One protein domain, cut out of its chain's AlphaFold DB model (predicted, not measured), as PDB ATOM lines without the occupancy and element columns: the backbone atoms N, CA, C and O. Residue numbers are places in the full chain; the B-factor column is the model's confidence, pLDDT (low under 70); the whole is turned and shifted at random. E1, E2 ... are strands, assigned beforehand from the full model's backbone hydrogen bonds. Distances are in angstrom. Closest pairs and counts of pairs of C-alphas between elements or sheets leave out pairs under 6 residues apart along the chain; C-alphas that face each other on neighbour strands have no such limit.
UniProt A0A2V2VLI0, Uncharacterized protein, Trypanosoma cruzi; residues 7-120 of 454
ATOM      1  N   ARG A   7       4.986  34.318   6.281       85.75
ATOM      2  CA  ARG A   7       3.737  33.902   5.643       85.75
ATOM      3  C   ARG A   7       3.888  34.005   4.127       85.75
ATOM      4  O   ARG A   7       3.890  35.103   3.582       85.75
ATOM      5  N   HIS A   8       3.977  32.863   3.451       85.38
ATOM      6  CA  HIS A   8       4.214  32.789   2.007       85.38
ATOM      7  C   HIS A   8       3.005  32.190   1.295       85.38
ATOM      8  O   HIS A   8       2.350  31.290   1.822       85.38
ATOM      9  N   ARG A   9       2.685  32.675   0.093       88.19
ATOM     10  CA  ARG A   9       1.614  32.075  -0.707       88.19
ATOM     11  C   ARG A   9       2.147  30.811  -1.371       88.19
ATOM     12  O   ARG A   9       3.186  30.844  -2.029       88.19
ATOM     13  N   VAL A  10       1.419  29.715  -1.188       89.94
ATOM     14  CA  VAL A  10       1.711  28.413  -1.782       89.94
ATOM     15  C   VAL A  10       0.571  28.035  -2.712       89.94
ATOM     16  O   VAL A  10      -0.605  28.141  -2.357       89.94
ATOM     17  N   GLU A  11       0.926  27.589  -3.907       90.19
ATOM     18  CA  GLU A  11      -0.005  27.080  -4.901       90.19
ATOM     19  C   GLU A  11       0.404  25.664  -5.298       90.19
ATOM     20  O   GLU A  11       1.576  25.403  -5.561       90.19
ATOM     21  N   VAL A  12      -0.564  24.749  -5.337       90.62
ATOM     22  CA  VAL A  12      -0.343  23.375  -5.803       90.62
ATOM     23  C   VAL A  12      -1.212  23.143  -7.019       90.62
ATOM     24  O   VAL A  12      -2.414  23.432  -7.007       90.62
ATOM     25  N   PHE A  13      -0.597  22.605  -8.059       90.38
ATOM     26  CA  PHE A  13      -1.252  22.233  -9.295       90.38
ATOM     27  C   PHE A  13      -1.101  20.737  -9.527       90.38
ATOM     28  O   PHE A  13      -0.078  20.142  -9.201       90.38
ATOM     29  N   PHE A  14      -2.135  20.144 -10.100       92.00
ATOM     30  CA  PHE A  14      -2.261  18.729 -10.381       92.00
ATOM     31  C   PHE A  14      -2.474  18.510 -11.873       92.00
ATOM     32  O   PHE A  14      -3.223  19.244 -12.521       92.00
ATOM     33  N   LYS A  15      -1.859  17.458 -12.402       89.38
ATOM     34  CA  LYS A  15      -2.089  16.975 -13.759       89.38
ATOM     35  C   LYS A  15      -2.218  15.454 -13.742       89.38
ATOM     36  O   LYS A  15      -1.377  14.767 -13.167       89.38
ATOM     37  N   LYS A  16      -3.249  14.920 -14.407       85.25
ATOM     38  CA  LYS A  16      -3.327  13.486 -14.732       85.25
ATOM     39  C   LYS A  16      -2.311  13.188 -15.843       85.25
ATOM     40  O   LYS A  16      -2.256  13.914 -16.837       85.25
ATOM     41  N   GLY A  17      -1.515  12.136 -15.679       84.00
ATOM     42  CA  GLY A  17      -0.379  11.821 -16.545       84.00
ATOM     43  C   GLY A  17       0.931  12.478 -16.098       84.00
ATOM     44  O   GLY A  17       1.016  13.106 -15.045       84.00
ATOM     45  N   SER A  18       1.981  12.305 -16.903       83.81
ATOM     46  CA  SER A  18       3.298  12.892 -16.628       83.81
ATOM     47  C   SER A  18       3.307  14.406 -16.861       83.81
ATOM     48  O   SER A  18       2.592  14.928 -17.714       83.81
ATOM     49  N   HIS A  19       4.183  15.102 -16.136       82.62
ATOM     50  CA  HIS A  19       4.542  16.500 -16.394       82.62
ATOM     51  C   HIS A  19       5.315  16.725 -17.705       82.62
ATOM     52  O   HIS A  19       5.433  17.869 -18.136       82.62
ATOM     53  N   HIS A  20       5.854  15.663 -18.319       80.94
ATOM     54  CA  HIS A  20       6.771  15.771 -19.452       80.94
ATOM     55  C   HIS A  20       6.130  16.528 -20.624       80.94
ATOM     56  O   HIS A  20       5.011  16.200 -21.008       80.94
ATOM     57  N   MET A  21       6.838  17.518 -21.179       81.62
ATOM     58  CA  MET A  21       6.403  18.419 -22.265       81.62
ATOM     59  C   MET A  21       5.286  19.416 -21.910       81.62
ATOM     60  O   MET A  21       4.941  20.257 -22.736       81.62
ATOM     61  N   HIS A  22       4.741  19.366 -20.694       83.94
ATOM     62  CA  HIS A  22       3.680  20.263 -20.223       83.94
ATOM     63  C   HIS A  22       4.152  21.186 -19.096       83.94
ATOM     64  O   HIS A  22       3.348  21.849 -18.443       83.94
ATOM     65  N   GLU A  23       5.455  21.245 -18.829       83.75
ATOM     66  CA  GLU A  23       6.019  21.939 -17.670       83.75
ATOM     67  C   GLU A  23       5.838  23.462 -17.749       83.75
ATOM     68  O   GLU A  23       5.880  24.139 -16.724       83.75
ATOM     69  N   ARG A  24       5.608  23.985 -18.961       85.12
ATOM     70  CA  ARG A  24       5.367  25.409 -19.236       85.12
ATOM     71  C   ARG A  24       3.940  25.732 -19.683       85.12
ATOM     72  O   ARG A  24       3.614  26.878 -19.972       85.12
ATOM     73  N   GLU A  25       3.074  24.728 -19.755       87.56
ATOM     74  CA  GLU A  25       1.730  24.873 -20.306       87.56
ATOM     75  C   GLU A  25       0.697  24.976 -19.180       87.56
ATOM     76  O   GLU A  25       0.135  23.972 -18.754       87.56
ATOM     77  N   ALA A  26       0.413  26.189 -18.698       86.44
ATOM     78  CA  ALA A  26      -0.497  26.402 -17.565       86.44
ATOM     79  C   ALA A  26      -1.893  25.764 -17.752       86.44
ATOM     80  O   ALA A  26      -2.493  25.303 -16.781       86.44
ATOM     81  N   THR A  27      -2.394  25.687 -18.989       88.56
ATOM     82  CA  THR A  27      -3.686  25.068 -19.341       88.56
ATOM     83  C   THR A  27      -3.716  23.553 -19.143       88.56
ATOM     84  O   THR A  27      -4.792  22.983 -18.981       88.56
ATOM     85  N   ALA A  28      -2.556  22.892 -19.105       88.69
ATOM     86  CA  ALA A  28      -2.449  21.455 -18.873       88.69
ATOM     87  C   ALA A  28      -2.569  21.062 -17.389       88.69
ATOM     88  O   ALA A  28      -2.570  19.864 -17.077       88.69
ATOM     89  N   TRP A  29      -2.656  22.042 -16.481       91.12
ATOM     90  CA  TRP A  29      -2.643  21.847 -15.034       91.12
ATOM     91  C   TRP A  29      -3.910  22.377 -14.366       91.12
ATOM     92  O   TRP A  29      -4.430  23.438 -14.693       91.12
ATOM     93  N   THR A  30      -4.382  21.654 -13.354       89.56
ATOM     94  CA  THR A  30      -5.513  22.053 -12.513       89.56
ATOM     95  C   THR A  30      -5.003  22.534 -11.163       89.56
ATOM     96  O   THR A  30      -4.323  21.795 -10.456       89.56
ATOM     97  N   LYS A  31      -5.333  23.762 -10.763       91.12
ATOM     98  CA  LYS A  31      -4.977  24.270  -9.432       91.12
ATOM     99  C   LYS A  31      -5.820  23.564  -8.363       91.12
ATOM    100  O   LYS A  31      -7.041  23.667  -8.386       91.12
ATOM    101  N   VAL A  32      -5.169  22.874  -7.428       89.12
ATOM    102  CA  VAL A  32      -5.816  22.119  -6.332       89.12
ATOM    103  C   VAL A  32      -5.658  22.795  -4.972       89.12
ATOM    104  O   VAL A  32      -6.410  22.505  -4.045       89.12
ATOM    105  N   PHE A  33      -4.708  23.725  -4.848       90.69
ATOM    106  CA  PHE A  33      -4.491  24.512  -3.637       90.69
ATOM    107  C   PHE A  33      -4.026  25.930  -3.974       90.69
ATOM    108  O   PHE A  33      -3.193  26.120  -4.861       90.69
ATOM    109  N   SER A  34      -4.515  26.920  -3.226       91.38
ATOM    110  CA  SER A  34      -3.967  28.280  -3.200       91.38
ATOM    111  C   SER A  34      -4.285  28.919  -1.854       91.38
ATOM    112  O   SER A  34      -5.440  29.237  -1.578       91.38
ATOM    113  N   ASN A  35      -3.284  29.074  -0.992       88.50
ATOM    114  CA  ASN A  35      -3.439  29.812   0.259       88.50
ATOM    115  C   ASN A  35      -2.078  30.288   0.783       88.50
ATOM    116  O   ASN A  35      -1.023  29.876   0.300       88.50
ATOM    117  N   PHE A  36      -2.103  31.151   1.789       87.44
ATOM    118  CA  PHE A  36      -0.922  31.500   2.560       87.44
ATOM    119  C   PHE A  36      -0.611  30.423   3.600       87.44
ATOM    120  O   PHE A  36      -1.496  30.010   4.347       87.44
ATOM    121  N   VAL A  37       0.657  30.028   3.680       86.69
ATOM    122  CA  VAL A  37       1.180  29.062   4.646       86.69
ATOM    123  C   VAL A  37       2.265  29.730   5.486       86.69
ATOM    124  O   VAL A  37       3.114  30.452   4.959       86.69
ATOM    125  N   GLU A  38       2.212  29.518   6.799       85.06
ATOM    126  CA  GLU A  38       3.270  29.940   7.715       85.06
ATOM    127  C   GLU A  38       4.450  28.971   7.589       85.06
ATOM    128  O   GLU A  38       4.307  27.765   7.794       85.06
ATOM    129  N   MET A  39       5.608  29.502   7.215       84.06
ATOM    130  CA  MET A  39       6.867  28.772   7.117       84.06
ATOM    131  C   MET A  39       7.777  29.201   8.264       84.06
ATOM    132  O   MET A  39       7.790  30.370   8.659       84.06
ATOM    133  N   ARG A  40       8.534  28.245   8.802       78.88
ATOM    134  CA  ARG A  40       9.550  28.468   9.830       78.88
ATOM    135  C   ARG A  40      10.828  27.792   9.381       78.88
ATOM    136  O   ARG A  40      10.794  26.597   9.094       78.88
ATOM    137  N   SER A  41      11.927  28.539   9.380       75.12
ATOM    138  CA  SER A  41      13.249  28.015   9.043       75.12
ATOM    139  C   SER A  41      13.539  26.711   9.800       75.12
ATOM    140  O   SER A  41      13.166  26.565  10.968       75.12
ATOM    141  N   GLU A  42      14.139  25.741   9.113       70.19
ATOM    142  CA  GLU A  42      14.441  24.400   9.627       70.19
ATOM    143  C   GLU A  42      13.207  23.588  10.057       70.19
ATOM    144  O   GLU A  42      13.302  22.673  10.866       70.19
ATOM    145  N   HIS A  43      12.024  23.891   9.518       68.25
ATOM    146  CA  HIS A  43      10.823  23.083   9.735       68.25
ATOM    147  C   HIS A  43      10.152  22.717   8.405       68.25
ATOM    148  O   HIS A  43      10.307  23.398   7.381       68.25
ATOM    149  N   GLN A  44       9.404  21.608   8.415       71.50
ATOM    150  CA  GLN A  44       8.477  21.253   7.340       71.50
ATOM    151  C   GLN A  44       7.179  22.055   7.499       71.50
ATOM    152  O   GLN A  44       6.694  22.243   8.613       71.50
ATOM    153  N   PHE A  45       6.591  22.489   6.386       77.81
ATOM    154  CA  PHE A  45       5.226  23.016   6.350       77.81
ATOM    155  C   PHE A  45       4.316  21.998   5.667       77.81
ATOM    156  O   PHE A  45       4.757  21.226   4.817       77.81
ATOM    157  N   SER A  46       3.037  22.002   6.034       79.31
ATOM    158  CA  SER A  46       2.045  21.105   5.441       79.31
ATOM    159  C   SER A  46       1.110  21.874   4.519       79.31
ATOM    160  O   SER A  46       0.673  22.981   4.840       79.31
ATOM    161  N   VAL A  47       0.784  21.270   3.380       77.06
ATOM    162  CA  VAL A  47      -0.228  21.776   2.456       77.06
ATOM    163  C   VAL A  47      -1.335  20.738   2.377       77.06
ATOM    164  O   VAL A  47      -1.111  19.624   1.913       77.06
ATOM    165  N   LYS A  48      -2.527  21.092   2.861       80.25
ATOM    166  CA  LYS A  48      -3.708  20.222   2.823       80.25
ATOM    167  C   LYS A  48      -4.669  20.736   1.759       80.25
ATOM    168  O   LYS A  48      -5.114  21.878   1.835       80.25
ATOM    169  N   PHE A  49      -4.986  19.893   0.788       79.44
ATOM    170  CA  PHE A  49      -5.953  20.168  -0.274       79.44
ATOM    171  C   PHE A  49      -6.971  19.037  -0.379       79.44
ATOM    172  O   PHE A  49      -6.785  17.964   0.200       79.44
ATOM    173  N   SER A  50      -8.068  19.296  -1.091       72.06
ATOM    174  CA  SER A  50      -9.107  18.303  -1.361       72.06
ATOM    175  C   SER A  50      -8.488  17.058  -1.995       72.06
ATOM    176  O   SER A  50      -7.714  17.175  -2.943       72.06
ATOM    177  N   GLY A  51      -8.805  15.877  -1.456       69.06
ATOM    178  CA  GLY A  51      -8.199  14.618  -1.885       69.06
ATOM    179  C   GLY A  51      -8.279  14.426  -3.400       69.06
ATOM    180  O   GLY A  51      -9.352  14.516  -3.992       69.06
ATOM    181  N   ILE A  52      -7.130  14.167  -4.021       76.62
ATOM    182  CA  ILE A  52      -7.028  13.874  -5.448       76.62
ATOM    183  C   ILE A  52      -7.196  12.368  -5.620       76.62
ATOM    184  O   ILE A  52      -6.431  11.589  -5.052       76.62
ATOM    185  N   HIS A  53      -8.189  11.950  -6.402       75.44
ATOM    186  CA  HIS A  53      -8.365  10.540  -6.722       75.44
ATOM    187  C   HIS A  53      -7.425  10.136  -7.859       75.44
ATOM    188  O   HIS A  53      -7.464  10.718  -8.945       75.44
ATOM    189  N   ILE A  54      -6.583   9.139  -7.601       73.56
ATOM    190  CA  ILE A  54      -5.629   8.590  -8.564       73.56
ATOM    191  C   ILE A  54      -5.997   7.127  -8.792       73.56
ATOM    192  O   ILE A  54      -6.143   6.356  -7.844       73.56
ATOM    193  N   GLU A  55      -6.184   6.763 -10.056       74.19
ATOM    194  CA  GLU A  55      -6.453   5.386 -10.471       74.19
ATOM    195  C   GLU A  55      -5.209   4.506 -10.254       74.19
ATOM    196  O   GLU A  55      -4.073   4.975 -10.341       74.19
ATOM    197  N   SER A  56      -5.404   3.209  -9.997       67.56
ATOM    198  CA  SER A  56      -4.295   2.253  -9.882       67.56
ATOM    199  C   SER A  56      -3.418   2.272 -11.135       67.56
ATOM    200  O   SER A  56      -3.948   2.282 -12.248       67.56
ATOM    201  N   ASN A  57      -2.096   2.226 -10.961       72.44
ATOM    202  CA  ASN A  57      -1.102   2.303 -12.042       72.44
ATOM    203  C   ASN A  57      -1.164   3.584 -12.896       72.44
ATOM    204  O   ASN A  57      -0.485   3.662 -13.920       72.44
ATOM    205  N   ALA A  58      -1.940   4.599 -12.503       78.31
ATOM    206  CA  ALA A  58      -1.941   5.877 -13.194       78.31
ATOM    207  C   ALA A  58      -0.796   6.764 -12.696       78.31
ATOM    208  O   ALA A  58      -0.613   6.977 -11.497       78.31
ATOM    209  N   THR A  59      -0.063   7.353 -13.636       83.38
ATOM    210  CA  THR A  59       0.871   8.438 -13.334       83.38
ATOM    211  C   THR A  59       0.100   9.742 -13.183       83.38
ATOM    212  O   THR A  59      -0.807  10.042 -13.962       83.38
ATOM    213  N   PHE A  60       0.499  10.549 -12.212       87.88
ATOM    214  CA  PHE A  60       0.063  11.928 -12.063       87.88
ATOM    215  C   PHE A  60       1.263  12.808 -11.731       87.88
ATOM    216  O   PHE A  60       2.316  12.314 -11.326       87.88
ATOM    217  N   ALA A  61       1.098  14.115 -11.891       89.81
ATOM    218  CA  ALA A  61       2.118  15.089 -11.564       89.81
ATOM    219  C   ALA A  61       1.575  16.169 -10.630       89.81
ATOM    220  O   ALA A  61       0.413  16.577 -10.720       89.81
ATOM    221  N   LEU A  62       2.457  16.645  -9.753       90.56
ATOM    222  CA  LEU A  62       2.232  17.799  -8.897       90.56
ATOM    223  C   LEU A  62       3.261  18.880  -9.225       90.56
ATOM    224  O   LEU A  62       4.445  18.586  -9.385       90.56
ATOM    225  N   TYR A  63       2.808  20.126  -9.286       89.12
ATOM    226  CA  TYR A  63       3.660  21.308  -9.342       89.12
ATOM    227  C   TYR A  63       3.375  22.148  -8.100       89.12
ATOM    228  O   TYR A  63       2.235  22.561  -7.878       89.12
ATOM    229  N   ILE A  64       4.393  22.368  -7.269       89.38
ATOM    230  CA  ILE A  64       4.277  23.114  -6.012       89.38
ATOM    231  C   ILE A  64       5.056  24.411  -6.180       89.38
ATOM    232  O   ILE A  64       6.273  24.388  -6.343       89.38
ATOM    233  N   ASN A  65       4.351  25.536  -6.127       88.56
ATOM    234  CA  ASN A  65       4.943  26.861  -6.197       88.56
ATOM    235  C   ASN A  65       4.836  27.563  -4.848       88.56
ATOM    236  O   ASN A  65       3.758  27.598  -4.254       88.56
ATOM    237  N   ALA A  66       5.923  28.177  -4.398       86.00
ATOM    238  CA  ALA A  66       5.923  29.067  -3.246       86.00
ATOM    239  C   ALA A  66       6.438  30.440  -3.680       86.00
ATOM    240  O   ALA A  66       7.454  30.536  -4.370       86.00
ATOM    241  N   THR A  67       5.762  31.509  -3.257       78.75
ATOM    242  CA  THR A  67       6.220  32.879  -3.534       78.75
ATOM    243  C   THR A  67       7.659  33.082  -3.073       78.75
ATOM    244  O   THR A  67       8.037  32.587  -2.013       78.75
ATOM    245  N   HIS A  68       8.438  33.848  -3.840       73.44
ATOM    246  CA  HIS A  68       9.854  34.135  -3.573       73.44
ATOM    247  C   HIS A  68      10.793  32.914  -3.608       73.44
ATOM    248  O   HIS A  68      11.868  32.975  -3.021       73.44
ATOM    249  N   ASN A  69      10.410  31.807  -4.265       70.50
ATOM    250  CA  ASN A  69      11.254  30.612  -4.458       70.50
ATOM    251  C   ASN A  69      11.799  29.984  -3.161       70.50
ATOM    252  O   ASN A  69      12.799  29.275  -3.175       70.50
ATOM    253  N   CYS A  70      11.158  30.245  -2.022       68.44
ATOM    254  CA  CYS A  70      11.772  30.031  -0.708       68.44
ATOM    255  C   CYS A  70      11.190  28.847   0.087       68.44
ATOM    256  O   CYS A  70      11.595  28.603   1.223       68.44
ATOM    257  N   GLY A  71      10.245  28.103  -0.501       67.50
ATOM    258  CA  GLY A  71       9.476  27.081   0.215       67.50
ATOM    259  C   GLY A  71       9.803  25.628  -0.134       67.50
ATOM    260  O   GLY A  71       9.806  24.785   0.753       67.50
ATOM    261  N   VAL A  72      10.058  25.286  -1.399       79.06
ATOM    262  CA  VAL A  72      10.069  23.874  -1.831       79.06
ATOM    263  C   VAL A  72      11.494  23.331  -1.895       79.06
ATOM    264  O   VAL A  72      12.277  23.716  -2.761       79.06
ATOM    265  N   GLY A  73      11.823  22.424  -0.974       77.75
ATOM    266  CA  GLY A  73      13.115  21.742  -0.952       77.75
ATOM    267  C   GLY A  73      13.240  20.690  -2.055       77.75
ATOM    268  O   GLY A  73      12.257  20.057  -2.449       77.75
ATOM    269  N   HIS A  74      14.468  20.452  -2.503       80.75
ATOM    270  CA  HIS A  74      14.789  19.410  -3.472       80.75
ATOM    271  C   HIS A  74      16.114  18.726  -3.129       80.75
ATOM    272  O   HIS A  74      16.967  19.340  -2.498       80.75
ATOM    273  N   TYR A  75      16.274  17.480  -3.567       77.62
ATOM    274  CA  TYR A  75      17.540  16.753  -3.515       77.62
ATOM    275  C   TYR A  75      18.287  16.880  -4.841       77.62
ATOM    276  O   TYR A  75      17.690  16.775  -5.922       77.62
ATOM    277  N   SER A  76      19.596  17.088  -4.761       74.94
ATOM    278  CA  SER A  76      20.510  17.132  -5.896       74.94
ATOM    279  C   SER A  76      21.337  15.844  -6.016       74.94
ATOM    280  O   SER A  76      21.194  14.902  -5.232       74.94
ATOM    281  N   LYS A  77      22.222  15.794  -7.020       72.19
ATOM    282  CA  LYS A  77      23.154  14.671  -7.196       72.19
ATOM    283  C   LYS A  77      24.100  14.548  -6.001       72.19
ATOM    284  O   LYS A  77      24.458  13.438  -5.618       72.19
ATOM    285  N   GLU A  78      24.479  15.680  -5.422       72.06
ATOM    286  CA  GLU A  78      25.347  15.779  -4.251       72.06
ATOM    287  C   GLU A  78      24.679  15.195  -2.991       72.06
ATOM    288  O   GLU A  78      25.373  14.639  -2.146       72.06
ATOM    289  N   ASP A  79      23.343  15.206  -2.922       64.69
ATOM    290  CA  ASP A  79      22.551  14.594  -1.842       64.69
ATOM    291  C   ASP A  79      22.273  13.090  -2.057       64.69
ATOM    292  O   ASP A  79      21.497  12.480  -1.321       64.69
ATOM    293  N   GLY A  80      22.847  12.480  -3.100       64.00
ATOM    294  CA  GLY A  80      22.611  11.077  -3.465       64.00
ATOM    295  C   GLY A  80      21.401  10.840  -4.378       64.00
ATOM    296  O   GLY A  80      21.153   9.700  -4.778       64.00
ATOM    297  N   CYS A  81      20.673  11.888  -4.787       69.00
ATOM    298  CA  CYS A  81      19.597  11.771  -5.773       69.00
ATOM    299  C   CYS A  81      20.183  11.688  -7.191       69.00
ATOM    300  O   CYS A  81      20.488  12.699  -7.826       69.00
ATOM    301  N   SER A  82      20.337  10.467  -7.704       70.31
ATOM    302  CA  SER A  82      20.867  10.198  -9.044       70.31
ATOM    303  C   SER A  82      19.795   9.620  -9.975       70.31
ATOM    304  O   SER A  82      18.929   8.862  -9.546       70.31
ATOM    305  N   GLY A  83      19.832  10.000 -11.256       75.75
ATOM    306  CA  GLY A  83      18.898   9.514 -12.274       75.75
ATOM    307  C   GLY A  83      18.450  10.591 -13.263       75.75
ATOM    308  O   GLY A  83      18.672  11.783 -13.056       75.75
ATOM    309  N   ALA A  84      17.847  10.157 -14.370       85.25
ATOM    310  CA  ALA A  84      17.208  11.045 -15.337       85.25
ATOM    311  C   ALA A  84      15.797  11.431 -14.867       85.25
ATOM    312  O   ALA A  84      15.203  10.764 -14.028       85.25
ATOM    313  N   ILE A  85      15.217  12.485 -15.443       83.50
ATOM    314  CA  ILE A  85      13.810  12.825 -15.183       83.50
ATOM    315  C   ILE A  85      12.921  11.613 -15.487       83.50
ATOM    316  O   ILE A  85      13.061  10.982 -16.534       83.50
ATOM    317  N   SER A  86      11.973  11.328 -14.596       82.69
ATOM    318  CA  SER A  86      11.114  10.135 -14.604       82.69
ATOM    319  C   SER A  86      11.791   8.821 -14.189       82.69
ATOM    320  O   SER A  86      11.144   7.778 -14.258       82.69
ATOM    321  N   SER A  87      13.047   8.817 -13.725       78.75
ATOM    322  CA  SER A  87      13.598   7.640 -13.042       78.75
ATOM    323  C   SER A  87      12.962   7.481 -11.664       78.75
ATOM    324  O   SER A  87      12.613   8.469 -11.014       78.75
ATOM    325  N   LYS A  88      12.803   6.238 -11.200       77.38
ATOM    326  CA  LYS A  88      12.295   5.958  -9.852       77.38
ATOM    327  C   LYS A  88      13.235   6.584  -8.817       77.38
ATOM    328  O   LYS A  88      14.429   6.308  -8.846       77.38
ATOM    329  N   MET A  89      12.685   7.421  -7.940       76.00
ATOM    330  CA  MET A  89      13.406   8.036  -6.827       76.00
ATOM    331  C   MET A  89      13.174   7.232  -5.547       76.00
ATOM    332  O   MET A  89      14.128   6.757  -4.947       76.00
ATOM    333  N   ASP A  90      11.910   7.043  -5.168       66.69
ATOM    334  CA  ASP A  90      11.528   6.320  -3.955       66.69
ATOM    335  C   ASP A  90      10.174   5.622  -4.150       66.69
ATOM    336  O   ASP A  90       9.390   5.997  -5.028       66.69
ATOM    337  N   SER A  91       9.895   4.571  -3.384       63.78
ATOM    338  CA  SER A  91       8.593   3.906  -3.386       63.78
ATOM    339  C   SER A  91       8.361   3.095  -2.123       63.78
ATOM    340  O   SER A  91       9.209   2.308  -1.715       63.78
ATOM    341  N   ASP A  92       7.143   3.191  -1.603       56.56
ATOM    342  CA  ASP A  92       6.633   2.359  -0.512       56.56
ATOM    343  C   ASP A  92       5.849   1.124  -1.005       56.56
ATOM    344  O   ASP A  92       5.232   0.406  -0.218       56.56
ATOM    345  N   GLY A  93       5.863   0.867  -2.318       54.19
ATOM    346  CA  GLY A  93       5.140  -0.224  -2.972       54.19
ATOM    347  C   GLY A  93       3.718   0.115  -3.433       54.19
ATOM    348  O   GLY A  93       3.169  -0.643  -4.230       54.19
ATOM    349  N   ILE A  94       3.138   1.243  -3.008       63.34
ATOM    350  CA  ILE A  94       1.826   1.725  -3.476       63.34
ATOM    351  C   ILE A  94       2.009   2.998  -4.300       63.34
ATOM    352  O   ILE A  94       1.532   3.088  -5.433       63.34
ATOM    353  N   LEU A  95       2.734   3.970  -3.750       66.12
ATOM    354  CA  LEU A  95       3.131   5.180  -4.443       66.12
ATOM    355  C   LEU A  95       4.600   5.051  -4.861       66.12
ATOM    356  O   LEU A  95       5.459   4.572  -4.120       66.12
ATOM    357  N   THR A  96       4.901   5.462  -6.087       76.44
ATOM    358  CA  THR A  96       6.281   5.625  -6.554       76.44
ATOM    359  C   THR A  96       6.497   7.093  -6.875       76.44
ATOM    360  O   THR A  96       5.771   7.663  -7.689       76.44
ATOM    361  N   VAL A  97       7.489   7.702  -6.234       80.88
ATOM    362  CA  VAL A  97       7.935   9.061  -6.527       80.88
ATOM    363  C   VAL A  97       9.062   8.971  -7.548       80.88
ATOM    364  O   VAL A  97      10.000   8.186  -7.395       80.88
ATOM    365  N   PHE A  98       8.962   9.763  -8.610       83.38
ATOM    366  CA  PHE A  98       9.948   9.819  -9.684       83.38
ATOM    367  C   PHE A  98      10.738  11.128  -9.632       83.38
ATOM    368  O   PHE A  98      10.239  12.146  -9.150       83.38
ATOM    369  N   VAL A  99      11.963  11.106 -10.154       82.38
ATOM    370  CA  VAL A  99      12.822  12.290 -10.268       82.38
ATOM    371  C   VAL A  99      12.156  13.325 -11.177       82.38
ATOM    372  O   VAL A  99      11.752  13.015 -12.301       82.38
ATOM    373  N   GLY A 100      12.050  14.555 -10.682       87.44
ATOM    374  CA  GLY A 100      11.385  15.670 -11.346       87.44
ATOM    375  C   GLY A 100      12.348  16.792 -11.730       87.44
ATOM    376  O   GLY A 100      13.534  16.573 -11.987       87.44
ATOM    377  N   ARG A 101      11.808  18.011 -11.781       85.62
ATOM    378  CA  ARG A 101      12.519  19.252 -12.116       85.62
ATOM    379  C   ARG A 101      12.151  20.354 -11.131       85.62
ATOM    380  O   ARG A 101      11.084  20.313 -10.521       85.62
ATOM    381  N   THR A 102      13.007  21.361 -11.030       86.44
ATOM    382  CA  THR A 102      12.744  22.587 -10.268       86.44
ATOM    383  C   THR A 102      12.305  23.733 -11.180       86.44
ATOM    384  O   THR A 102      12.571  23.732 -12.386       86.44
ATOM    385  N   SER A 103      11.634  24.716 -10.581       82.12
ATOM    386  CA  SER A 103      11.347  26.018 -11.186       82.12
ATOM    387  C   SER A 103      12.289  27.062 -10.597       82.12
ATOM    388  O   SER A 103      12.498  27.062  -9.384       82.12
ATOM    389  N   GLU A 104      12.836  27.942 -11.431       80.38
ATOM    390  CA  GLU A 104      13.612  29.113 -10.979       80.38
ATOM    391  C   GLU A 104      12.751  30.376 -10.880       80.38
ATOM    392  O   GLU A 104      13.158  31.372 -10.284       80.38
ATOM    393  N   SER A 105      11.510  30.313 -11.365       80.94
ATOM    394  CA  SER A 105      10.559  31.411 -11.259       80.94
ATOM    395  C   SER A 105       9.553  31.181 -10.138       80.94
ATOM    396  O   SER A 105       9.026  30.078  -9.967       80.94
ATOM    397  N   SER A 106       9.222  32.277  -9.450       80.25
ATOM    398  CA  SER A 106       8.094  32.342  -8.513       80.25
ATOM    399  C   SER A 106       6.744  32.455  -9.229       80.25
ATOM    400  O   SER A 106       5.693  32.356  -8.591       80.25
ATOM    401  N   SER A 107       6.767  32.648 -10.554       83.94
ATOM    402  CA  SER A 107       5.605  32.528 -11.427       83.94
ATOM    403  C   SER A 107       5.499  31.084 -11.933       83.94
ATOM    404  O   SER A 107       6.433  30.607 -12.583       83.94
ATOM    405  N   PRO A 108       4.380  30.382 -11.667       85.38
ATOM    406  CA  PRO A 108       4.189  29.013 -12.131       85.38
ATOM    407  C   PRO A 108       4.381  28.876 -13.644       85.38
ATOM    408  O   PRO A 108       3.911  29.724 -14.403       85.38
ATOM    409  N   PHE A 109       5.011  27.781 -14.075       85.62
ATOM    410  CA  PHE A 109       5.146  27.376 -15.486       85.62
ATOM    411  C   PHE A 109       6.011  28.291 -16.375       85.62
ATOM    412  O   PHE A 109       6.047  28.103 -17.588       85.62
ATOM    413  N   LEU A 110       6.734  29.263 -15.807       82.50
ATOM    414  CA  LEU A 110       7.567  30.179 -16.593       82.50
ATOM    415  C   LEU A 110       8.955  29.585 -16.900       82.50
ATOM    416  O   LEU A 110       9.312  29.371 -18.058       82.50
ATOM    417  N   GLU A 111       9.729  29.280 -15.854       81.19
ATOM    418  CA  GLU A 111      11.135  28.872 -15.962       81.19
ATOM    419  C   GLU A 111      11.360  27.520 -15.298       81.19
ATOM    420  O   GLU A 111      11.272  27.384 -14.082       81.19
ATOM    421  N   THR A 112      11.670  26.510 -16.106       80.88
ATOM    422  CA  THR A 112      11.886  25.132 -15.655       80.88
ATOM    423  C   THR A 112      13.311  24.699 -15.959       80.88
ATOM    424  O   THR A 112      13.738  24.784 -17.115       80.88
ATOM    425  N   VAL A 113      14.012  24.178 -14.957       80.31
ATOM    426  CA  VAL A 113      15.404  23.729 -15.082       80.31
ATOM    427  C   VAL A 113      15.440  22.306 -15.644       80.31
ATOM    428  O   VAL A 113      14.661  21.447 -15.234       80.31
ATOM    429  N   SER A 114      16.339  22.037 -16.594       80.06
ATOM    430  CA  SER A 114      16.501  20.703 -17.202       80.06
ATOM    431  C   SER A 114      17.221  19.702 -16.293       80.06
ATOM    432  O   SER A 114      17.143  18.495 -16.523       80.06
ATOM    433  N   THR A 115      17.902  20.190 -15.257       84.06
ATOM    434  CA  THR A 115      18.616  19.384 -14.269       84.06
ATOM    435  C   THR A 115      17.640  18.514 -13.465       84.06
ATOM    436  O   THR A 115      16.708  19.052 -12.862       84.06
ATOM    437  N   PRO A 116      17.843  17.183 -13.408       82.25
ATOM    438  CA  PRO A 116      17.014  16.287 -12.607       82.25
ATOM    439  C   PRO A 116      17.152  16.583 -11.112       82.25
ATOM    440  O   PRO A 116      18.270  16.712 -10.606       82.25
ATOM    441  N   ARG A 117      16.021  16.675 -10.405       82.19
ATOM    442  CA  ARG A 117      15.959  16.941  -8.962       82.19
ATOM    443  C   ARG A 117      14.925  16.049  -8.276       82.19
ATOM    444  O   ARG A 117      13.848  15.805  -8.819       82.19
ATOM    445  N   GLY A 118      15.255  15.569  -7.080       79.75
ATOM    446  CA  GLY A 118      14.348  14.786  -6.242       79.75
ATOM    447  C   GLY A 118      13.473  15.681  -5.369       79.75
ATOM    448  O   GLY A 118      13.913  16.744  -4.937       79.75
ATOM    449  N   PHE A 119      12.240  15.270  -5.082       81.56
ATOM    450  CA  PHE A 119      11.370  16.005  -4.160       81.56
ATOM    451  C   PHE A 119      11.822  15.794  -2.707       81.56
ATOM    452  O   PHE A 119      11.887  14.658  -2.245       81.56
ATOM    453  N   CYS A 120      12.109  16.872  -1.970       79.31
ATOM    454  CA  CYS A 120      12.451  16.797  -0.547       79.31
ATOM    455  C   CYS A 120      11.225  17.146   0.309       79.31
ATOM    456  O   CYS A 120      10.995  18.303   0.673       79.31
TER     457      CYS A 120
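What this domain is: This is residues 7 to 120 of the 454 residues of an uncharacterized protein of Trypanosoma cruzi (UniProt A0A2V2VLI0). With little regular structure, this is a small three-stranded sheet amid long loops, with a short hairpin, E4 and E5, set off from it. The 114 printed residues, rounded and compact with a radius of gyration of the C-alphas of 14.0 A, span 35 by 33 by 28 A. The class is all strand: 34 residues in E1 to E5, no named helix, and the antiparallel order E2, E1, E3.

Where its parts are: E1, residues 7 to 16, begins at C-alpha 7 (3.737, 33.902, 5.643) and is 29.7 A long. E2, residues 30 to 39, is 24.2 A and bends by 61 degrees at residue 36. E3 is residues 60 to 66, 20.1 A. E4 is residues 88 to 91; E5, residues 96 to 98, ends at (9.948, 9.819, -9.684).

How they stand to each other: E1 and E2 form a hairpin, with N 10 and O 35 2.9 A apart. Antiparallel E1 and E3 have N 13 and O 63 at 2.8 A. In hairpin E4 and E5, N 89 and O 97 are 2.8 A apart. E1 and E4 are apart.

The domain as a whole: The printed part has no cut. The links E1 to E2, E2 to E3 and E3 to E4 are long. Among residues under pLDDT 70 are 90 to 95.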